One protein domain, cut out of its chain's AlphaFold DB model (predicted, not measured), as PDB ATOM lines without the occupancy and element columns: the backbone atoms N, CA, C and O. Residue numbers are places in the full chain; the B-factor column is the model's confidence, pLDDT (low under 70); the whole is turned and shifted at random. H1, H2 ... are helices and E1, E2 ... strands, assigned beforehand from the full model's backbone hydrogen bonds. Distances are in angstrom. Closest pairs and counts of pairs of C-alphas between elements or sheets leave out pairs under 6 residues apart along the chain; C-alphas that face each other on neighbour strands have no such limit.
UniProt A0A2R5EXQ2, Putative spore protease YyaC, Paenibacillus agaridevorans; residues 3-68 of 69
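This is residues 3 to 68 of the 69 residues of the protein "Putative spore protease YyaC" of Paenibacillus agaridevorans (UniProt A0A2R5EXQ2). One long, straight helix, H2, makes most of the longest axis of a loose, open model, and the rest of the printed part is mainly a winding tube of loops. Residues 3 to 22, with no named element, form a wide loop that folds back so that residues 3 to 4 pair with E1; from E1 the backbone runs out to the small helix H1, whose turn leads back to H2. Residues 32 to 38 and 56 to 68 stick out. The printed part has 66 residues, with one strand and two helices in the order E1, H1, H2; under half of the residues are in these, and the class is mostly helix. It is loose, with a radius of gyration of the C-alphas of 15.3 A, and spans 48 by 27 by 19 A.

Residues 3 to 4 are antiparallel to residues 23 to 24 of E1, residues 23 to 25, which pairs with no named strand. H1, residues 36 to 40, and E1 are apart. H2, residues 45 to 66, is apart from both E1 and H1. In H2 every O i to N i+4 pair is within hydrogen-bond range; in H1 0 of 1 is, and 0 of 2 O i to N i+3 pairs.

E1 begins at C-alpha 23 (90.196, 88.545, 117.696) and measures 6.9 A. H1 measures 6.7 A from C-alpha 36 (110.540, 79.454, 135.410) to C-alpha 40. H2 measures 31.8 A and ends at C-alpha 66 (89.848, 105.403, 110.309).

The C-alphas of Pro 34 and Lys 68, the two farthest apart, are 48.8 A apart. The printed part has no cut. The link from E1 to H1 is short and that from H1 to H2 is tight. Mean pLDDT of the printed part is 82.0, with residues 31 to 43 under 70.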
ATOM      1  N   GLY A   3      95.768  86.721 117.312       87.94
ATOM      2  CA  GLY A   3      95.095  85.493 116.916       87.94
ATOM      3  C   GLY A   3      93.691  85.790 116.408       87.94
ATOM      4  O   GLY A   3      93.028  86.710 116.889       87.94
ATOM      5  N   SER A   4      93.246  85.001 115.437       88.19
ATOM      6  CA  SER A   4      91.857  84.964 114.984       88.19
ATOM      7  C   SER A   4      91.033  84.046 115.885       88.19
ATOM      8  O   SER A   4      91.476  82.938 116.201       88.19
ATOM      9  N   GLY A   5      89.829  84.478 116.239       88.44
ATOM     10  CA  GLY A   5      88.891  83.740 117.076       88.44
ATOM     11  C   GLY A   5      88.675  84.369 118.458       88.44
ATOM     12  O   GLY A   5      89.450  85.230 118.891       88.44
ATOM     13  N   PRO A   6      87.614  83.936 119.159       89.88
ATOM     14  CA  PRO A   6      87.213  84.515 120.430       89.88
ATOM     15  C   PRO A   6      88.180  84.192 121.565       89.88
ATOM     16  O   PRO A   6      88.813  83.133 121.607       89.88
ATOM     17  N   LEU A   7      88.200  85.069 122.565       88.69
ATOM     18  CA  LEU A   7      88.784  84.765 123.864       88.69
ATOM     19  C   LEU A   7      87.921  83.739 124.605       88.69
ATOM     20  O   LEU A   7      86.696  83.808 124.564       88.69
ATOM     21  N   GLN A   8      88.578  82.832 125.332       88.31
ATOM     22  CA  GLN A   8      87.955  81.848 126.226       88.31
ATOM     23  C   GLN A   8      88.247  82.227 127.688       88.31
ATOM     24  O   GLN A   8      89.233  81.759 128.274       88.31
ATOM     25  N   PRO A   9      87.461  83.143 128.284       85.50
ATOM     26  CA  PRO A   9      87.714  83.609 129.637       85.50
ATOM     27  C   PRO A   9      87.462  82.498 130.668       85.50
ATOM     28  O   PRO A   9      86.669  81.589 130.459       85.50
ATOM     29  N   GLY A  10      88.145  82.570 131.813       82.62
ATOM     30  CA  GLY A  10      87.945  81.615 132.914       82.62
ATOM     31  C   GLY A  10      88.673  80.271 132.774       82.62
ATOM     32  O   GLY A  10      88.671  79.497 133.729       82.62
ATOM     33  N   ALA A  11      89.386  80.025 131.666       82.44
ATOM     34  CA  ALA A  11      90.139  78.784 131.451       82.44
ATOM     35  C   ALA A  11      91.111  78.458 132.605       82.44
ATOM     36  O   ALA A  11      91.196  77.317 133.049       82.44
ATOM     37  N   ALA A  12      91.791  79.473 133.153       72.56
ATOM     38  CA  ALA A  12      92.722  79.307 134.272       72.56
ATOM     39  C   ALA A  12      92.037  79.053 135.631       72.56
ATOM     40  O   ALA A  12      92.677  78.555 136.551       72.56
ATOM     41  N   THR A  13      90.754  79.398 135.778       80.12
ATOM     42  CA  THR A  13      89.982  79.210 137.020       80.12
ATOM     43  C   THR A  13      89.034  78.012 136.949       80.12
ATOM     44  O   THR A  13      88.240  77.805 137.864       80.12
ATOM     45  N   GLY A  14      89.097  77.228 135.865       82.44
ATOM     46  CA  GLY A  14      88.204  76.095 135.617       82.44
ATOM     47  C   GLY A  14      86.758  76.499 135.315       82.44
ATOM     48  O   GLY A  14      85.876  75.643 135.297       82.44
ATOM     49  N   ARG A  15      86.490  77.791 135.088       83.62
ATOM     50  CA  ARG A  15      85.158  78.282 134.723       83.62
ATOM     51  C   ARG A  15      85.029  78.316 133.208       83.62
ATOM     52  O   ARG A  15      85.872  78.898 132.534       83.62
ATOM     53  N   GLN A  16      83.947  77.744 132.689       85.19
ATOM     54  CA  GLN A  16      83.558  77.950 131.299       85.19
ATOM     55  C   GLN A  16      82.695  79.202 131.213       85.19
ATOM     56  O   GLN A  16      81.571  79.234 131.712       85.19
ATOM     57  N   LEU A  17      83.260  80.249 130.630       90.56
ATOM     58  CA  LEU A  17      82.565  81.495 130.346       90.56
ATOM     59  C   LEU A  17      82.298  81.582 128.839       90.56
ATOM     60  O   LEU A  17      83.028  80.964 128.060       90.56
ATOM     61  N   PRO A  18      81.257  82.318 128.413       92.44
ATOM     62  CA  PRO A  18      80.964  82.462 126.996       92.44
ATOM     63  C   PRO A  18      82.158  83.086 126.249       92.44
ATOM     64  O   PRO A  18      82.818  83.975 126.799       92.44
ATOM     65  N   PRO A  19      82.436  82.639 125.010       91.75
ATOM     66  CA  PRO A  19      83.488  83.206 124.175       91.75
ATOM     67  C   PRO A  19      83.223  84.683 123.856       91.75
ATOM     68  O   PRO A  19      82.071  85.077 123.669       91.75
ATOM     69  N   ILE A  20      84.279  85.501 123.776       91.38
ATOM     70  CA  ILE A  20      84.159  86.953 123.553       91.38
ATOM     71  C   ILE A  20      85.042  87.414 122.391       91.38
ATOM     72  O   ILE A  20      86.254  87.188 122.403       91.38
ATOM     73  N   GLY A  21      84.431  88.150 121.457       90.56
ATOM     74  CA  GLY A  21      85.101  88.845 120.356       90.56
ATOM     75  C   GLY A  21      85.504  87.944 119.190       90.56
ATOM     76  O   GLY A  21      85.341  86.732 119.238       90.56
ATOM     77  N   ASP A  22      86.053  88.556 118.144       91.94
ATOM     78  CA  ASP A  22      86.498  87.860 116.925       91.94
ATOM     79  C   ASP A  22      88.024  87.729 116.837       91.94
ATOM     80  O   ASP A  22      88.550  86.950 116.040       91.94
ATOM     81  N   TYR A  23      88.742  88.493 117.662       90.75
ATOM     82  CA  TYR A  23      90.196  88.545 117.696       90.75
ATOM     83  C   TYR A  23      90.705  88.494 119.132       90.75
ATOM     84  O   TYR A  23      90.109  89.063 120.050       90.75
ATOM     85  N   ALA A  24      91.865  87.870 119.306       90.44
ATOM     86  CA  ALA A  24      92.547  87.753 120.583       90.44
ATOM     87  C   ALA A  24      93.971  88.308 120.485       90.44
ATOM     88  O   ALA A  24      94.703  88.028 119.536       90.44
ATOM     89  N   ILE A  25      94.399  89.064 121.495       90.75
ATOM     90  CA  ILE A  25      95.767  89.583 121.585       90.75
ATOM     91  C   ILE A  25      96.466  88.913 122.767       90.75
ATOM     92  O   ILE A  25      96.091  89.108 123.922       90.75
ATOM     93  N   ALA A  26      97.505  88.131 122.480       88.00
ATOM     94  CA  ALA A  26      98.356  87.515 123.490       88.00
ATOM     95  C   ALA A  26      99.527  88.445 123.845       88.00
ATOM     96  O   ALA A  26     100.354  88.769 122.982       88.00
ATOM     97  N   GLY A  27      99.600  88.845 125.116       85.88
ATOM     98  CA  GLY A  27     100.708  89.606 125.688       85.88
ATOM     99  C   GLY A  27     101.695  88.700 126.426       85.88
ATOM    100  O   GLY A  27     101.292  87.860 127.228       85.88
ATOM    101  N   VAL A  28     102.992  88.880 126.176       85.50
ATOM    102  CA  VAL A  28     104.053  88.168 126.901       85.50
ATOM    103  C   VAL A  28     104.460  89.015 128.099       85.50
ATOM    104  O   VAL A  28     105.097  90.051 127.951       85.50
ATOM    105  N   VAL A  29     104.059  88.578 129.289       78.38
ATOM    106  CA  VAL A  29     104.256  89.320 130.549       78.38
ATOM    107  C   VAL A  29     105.562  88.966 131.256       78.38
ATOM    108  O   VAL A  29     105.961  89.641 132.201       78.38
ATOM    109  N   ASN A  30     106.231  87.902 130.809       71.81
ATOM    110  CA  ASN A  30     107.419  87.387 131.461       71.81
ATOM    111  C   ASN A  30     108.489  86.944 130.452       71.81
ATOM    112  O   ASN A  30     108.172  86.402 129.394       71.81
ATOM    113  N   ARG A  31     109.760  87.167 130.798       61.28
ATOM    114  CA  ARG A  31     110.942  86.780 130.009       61.28
ATOM    115  C   ARG A  31     111.561  85.543 130.663       61.28
ATOM    116  O   ARG A  31     111.694  85.521 131.882       61.28
ATOM    117  N   PHE A  32     111.952  84.527 129.891       52.97
ATOM    118  CA  PHE A  32     112.608  83.325 130.426       52.97
ATOM    119  C   PHE A  32     113.844  83.696 131.272       52.97
ATOM    120  O   PHE A  32     114.819  84.232 130.756       52.97
ATOM    121  N   GLY A  33     113.799  83.406 132.574       55.50
ATOM    122  CA  GLY A  33     114.942  83.444 133.491       55.50
ATOM    123  C   GLY A  33     115.098  82.089 134.195       55.50
ATOM    124  O   GLY A  33     114.148  81.304 134.191       55.50
ATOM    125  N   PRO A  34     116.247  81.790 134.832       55.94
ATOM    126  CA  PRO A  34     116.631  80.442 135.297       55.94
ATOM    127  C   PRO A  34     115.689  79.775 136.325       55.94
ATOM    128  O   PRO A  34     115.912  78.633 136.713       55.94
ATOM    129  N   LYS A  35     114.624  80.455 136.771       53.50
ATOM    130  CA  LYS A  35     113.596  79.951 137.693       53.50
ATOM    131  C   LYS A  35     112.190  80.151 137.113       53.50
ATOM    132  O   LYS A  35     111.434  80.997 137.583       53.50
ATOM    133  N   ALA A  36     111.830  79.358 136.104       54.22
ATOM    134  CA  ALA A  36     110.540  79.454 135.410       54.22
ATOM    135  C   ALA A  36     109.308  79.332 136.340       54.22
ATOM    136  O   ALA A  36     108.319  80.030 136.141       54.22
ATOM    137  N   TYR A  37     109.378  78.515 137.401       52.12
ATOM    138  CA  TYR A  37     108.249  78.281 138.317       52.12
ATOM    139  C   TYR A  37     108.018  79.392 139.356       52.12
ATOM    140  O   TYR A  37     106.873  79.728 139.640       52.12
ATOM    141  N   GLY A  38     109.077  80.006 139.900       50.66
ATOM    142  CA  GLY A  38     108.941  81.085 140.897       50.66
ATOM    143  C   GLY A  38     108.425  82.401 140.306       50.66
ATOM    144  O   GLY A  38     107.886  83.236 141.020       50.66
ATOM    145  N   MET A  39     108.565  82.565 138.991       48.25
ATOM    146  CA  MET A  39     108.194  83.769 138.248       48.25
ATOM    147  C   MET A  39     106.749  83.709 137.711       48.25
ATOM    148  O   MET A  39     106.109  84.742 137.539       48.25
ATOM    149  N   LEU A  40     106.200  82.501 137.506       51.62
ATOM    150  CA  LEU A  40     104.779  82.282 137.187       51.62
ATOM    151  C   LEU A  40     103.855  82.646 138.358       51.62
ATOM    152  O   LEU A  40     102.715  83.042 138.132       51.62
ATOM    153  N   GLN A  41     104.344  82.550 139.597       53.59
ATOM    154  CA  GLN A  41     103.565  82.910 140.785       53.59
ATOM    155  C   GLN A  41     103.458  84.424 141.023       53.59
ATOM    156  O   GLN A  41     102.643  84.844 141.839       53.59
ATOM    157  N   THR A  42     104.243  85.258 140.332       59.34
ATOM    158  CA  THR A  42     104.327  86.696 140.633       59.34
ATOM    159  C   THR A  42     104.458  87.568 139.382       59.34
ATOM    160  O   THR A  42     105.349  88.406 139.267       59.34
ATOM    161  N   THR A  43     103.526  87.447 138.434       67.62
ATOM    162  CA  THR A  43     103.324  88.550 137.477       67.62
ATOM    163  C   THR A  43     102.464  89.624 138.138       67.62
ATOM    164  O   THR A  43     101.353  89.346 138.586       67.62
ATOM    165  N   SER A  44     102.966  90.860 138.201       84.06
ATOM    166  CA  SER A  44     102.211  91.987 138.752       84.06
ATOM    167  C   SER A  44     100.912  92.198 137.972       84.06
ATOM    168  O   SER A  44     100.941  92.492 136.777       84.06
ATOM    169  N   LEU A  45      99.768  92.120 138.658       85.94
ATOM    170  CA  LEU A  45      98.473  92.448 138.057       85.94
ATOM    171  C   LEU A  45      98.462  93.888 137.521       85.94
ATOM    172  O   LEU A  45      97.861  94.151 136.485       85.94
ATOM    173  N   HIS A  46      99.180  94.810 138.170       89.31
ATOM    174  CA  HIS A  46      99.307  96.186 137.691       89.31
ATOM    175  C   HIS A  46      99.959  96.260 136.301       89.31
ATOM    176  O   HIS A  46      99.489  97.022 135.458       89.31
ATOM    177  N   LEU A  47     100.987  95.441 136.040       88.94
ATOM    178  CA  LEU A  47     101.633  95.355 134.727       88.94
ATOM    179  C   LEU A  47     100.654  94.837 133.667       88.94
ATOM    180  O   LEU A  47     100.503  95.461 132.620       88.94
ATOM    181  N   VAL A  48      99.950  93.740 133.962       89.06
ATOM    182  CA  VAL A  48      98.952  93.149 133.051       89.06
ATOM    183  C   VAL A  48      97.852  94.154 132.719       89.06
ATOM    184  O   VAL A  48      97.525  94.362 131.551       89.06
ATOM    185  N   MET A  49      97.313  94.826 133.737       93.38
ATOM    186  CA  MET A  49      96.286  95.849 133.553       93.38
ATOM    187  C   MET A  49      96.820  97.075 132.801       93.38
ATOM    188  O   MET A  49      96.073  97.691 132.047       93.38
ATOM    189  N   GLY A  50      98.098  97.424 132.976       94.38
ATOM    190  CA  GLY A  50      98.774  98.464 132.197       94.38
ATOM    191  C   GLY A  50      98.840  98.116 130.713       94.38
ATOM    192  O   GLY A  50      98.366  98.891 129.887       94.38
ATOM    193  N   MET A  51      99.316  96.912 130.388       93.50
ATOM    194  CA  MET A  51      99.361  96.413 129.010       93.50
ATOM    195  C   MET A  51      97.976  96.399 128.353       93.50
ATOM    196  O   MET A  51      97.836  96.802 127.202       93.50
ATOM    197  N   ALA A  52      96.944  95.962 129.081       93.06
ATOM    198  CA  ALA A  52      95.576  95.948 128.569       93.06
ATOM    199  C   ALA A  52      95.067  97.362 128.233       93.06
ATOM    200  O   ALA A  52      94.465  97.559 127.179       93.06
ATOM    201  N   ARG A  53      95.343  98.355 129.092       96.44
ATOM    202  CA  ARG A  53      94.970  99.757 128.835       96.44
ATOM    203  C   ARG A  53      95.647 100.315 127.590       96.44
ATOM    204  O   ARG A  53      94.997 101.006 126.813       96.44
ATOM    205  N   GLU A  54      96.922 100.005 127.395       95.88
ATOM    206  CA  GLU A  54      97.681 100.511 126.253       95.88
ATOM    207  C   GLU A  54      97.183  99.927 124.927       95.88
ATOM    208  O   GLU A  54      96.964 100.667 123.970       95.88
ATOM    209  N   ILE A  55      96.869  98.627 124.905       94.31
ATOM    210  CA  ILE A  55      96.232  97.974 123.752       94.31
ATOM    211  C   ILE A  55      94.886  98.635 123.422       94.31
ATOM    212  O   ILE A  55      94.628  98.958 122.265       94.31
ATOM    213  N   VAL A  56      94.033  98.868 124.427       94.69
ATOM    214  CA  VAL A  56      92.726  99.519 124.230       94.69
ATOM    215  C   VAL A  56      92.888 100.948 123.706       94.69
ATOM    216  O   VAL A  56      92.165 101.344 122.795       94.69
ATOM    217  N   SER A  57      93.846 101.711 124.239       96.38
ATOM    218  CA  SER A  57      94.127 103.073 123.772       96.38
ATOM    219  C   SER A  57      94.531 103.088 122.298       96.38
ATOM    220  O   SER A  57      93.958 103.849 121.522       96.38
ATOM    221  N   ALA A  58      95.457 102.211 121.901       95.06
ATOM    222  CA  ALA A  58      95.925 102.117 120.522       95.06
ATOM    223  C   ALA A  58      94.799 101.729 119.548       95.06
ATOM    224  O   ALA A  58      94.685 102.307 118.467       95.06
ATOM    225  N   ILE A  59      93.930 100.788 119.938       93.69
ATOM    226  CA  ILE A  59      92.766 100.389 119.132       93.69
ATOM    227  C   ILE A  59      91.789 101.557 118.969       93.69
ATOM    228  O   ILE A  59      91.342 101.821 117.855       93.69
ATOM    229  N   ASN A  60      91.477 102.275 120.051       95.25
ATOM    230  CA  ASN A  60      90.555 103.412 120.001       95.25
ATOM    231  C   ASN A  60      91.092 104.555 119.132       95.25
ATOM    232  O   ASN A  60      90.333 105.152 118.370       95.25
ATOM    233  N   GLU A  61      92.389 104.846 119.225       95.62
ATOM    234  CA  GLU A  61      93.036 105.868 118.404       95.62
ATOM    235  C   GLU A  61      93.009 105.489 116.918       95.62
ATOM    236  O   GLU A  61      92.557 106.278 116.086       95.62
ATOM    237  N   ALA A  62      93.404 104.257 116.583       93.94
ATOM    238  CA  ALA A  62      93.371 103.762 115.208       93.94
ATOM    239  C   ALA A  62      91.942 103.746 114.636       93.94
ATOM    240  O   ALA A  62      91.722 104.161 113.496       93.94
ATOM    241  N   TRP A  63      90.962 103.320 115.439       93.62
ATOM    242  CA  TRP A  63      89.550 103.336 115.062       93.62
ATOM    243  C   TRP A  63      89.059 104.757 114.785       93.62
ATOM    244  O   TRP A  63      88.402 105.000 113.772       93.62
ATOM    245  N   TYR A  64      89.398 105.708 115.655       92.81
ATOM    246  CA  TYR A  64      89.025 107.106 115.476       92.81
ATOM    247  C   TYR A  64      89.599 107.691 114.183       92.81
ATOM    248  O   TYR A  64      88.865 108.327 113.432       92.81
ATOM    249  N   ILE A  65      90.882 107.447 113.898       90.44
ATOM    250  CA  ILE A  65      91.540 107.919 112.670       90.44
ATOM    251  C   ILE A  65      90.852 107.345 111.426       90.44
ATOM    252  O   ILE A  65      90.606 108.085 110.474       90.44
ATOM    253  N   HIS A  66      90.507 106.055 111.440       87.00
ATOM    254  CA  HIS A  66      89.848 105.403 110.309       87.00
ATOM    255  C   HIS A  66      88.441 105.954 110.036       87.00
ATOM    256  O   HIS A  66      88.088 106.172 108.885       87.00
ATOM    257  N   ASN A  67      87.651 106.224 111.081       82.81
ATOM    258  CA  ASN A  67      86.271 106.711 110.939       82.81
ATOM    259  C   ASN A  67      86.164 108.220 110.654       82.81
ATOM    260  O   ASN A  67      85.059 108.740 110.521       82.81
ATOM    261  N   LYS A  68      87.290 108.941 110.627       70.44
ATOM    262  CA  LYS A  68      87.340 110.379 110.325       70.44
ATOM    263  C   LYS A  68      87.764 110.684 108.882       70.44
ATOM    264  O   LYS A  68      87.866 111.863 108.543       70.44
TER     265      LYS A  68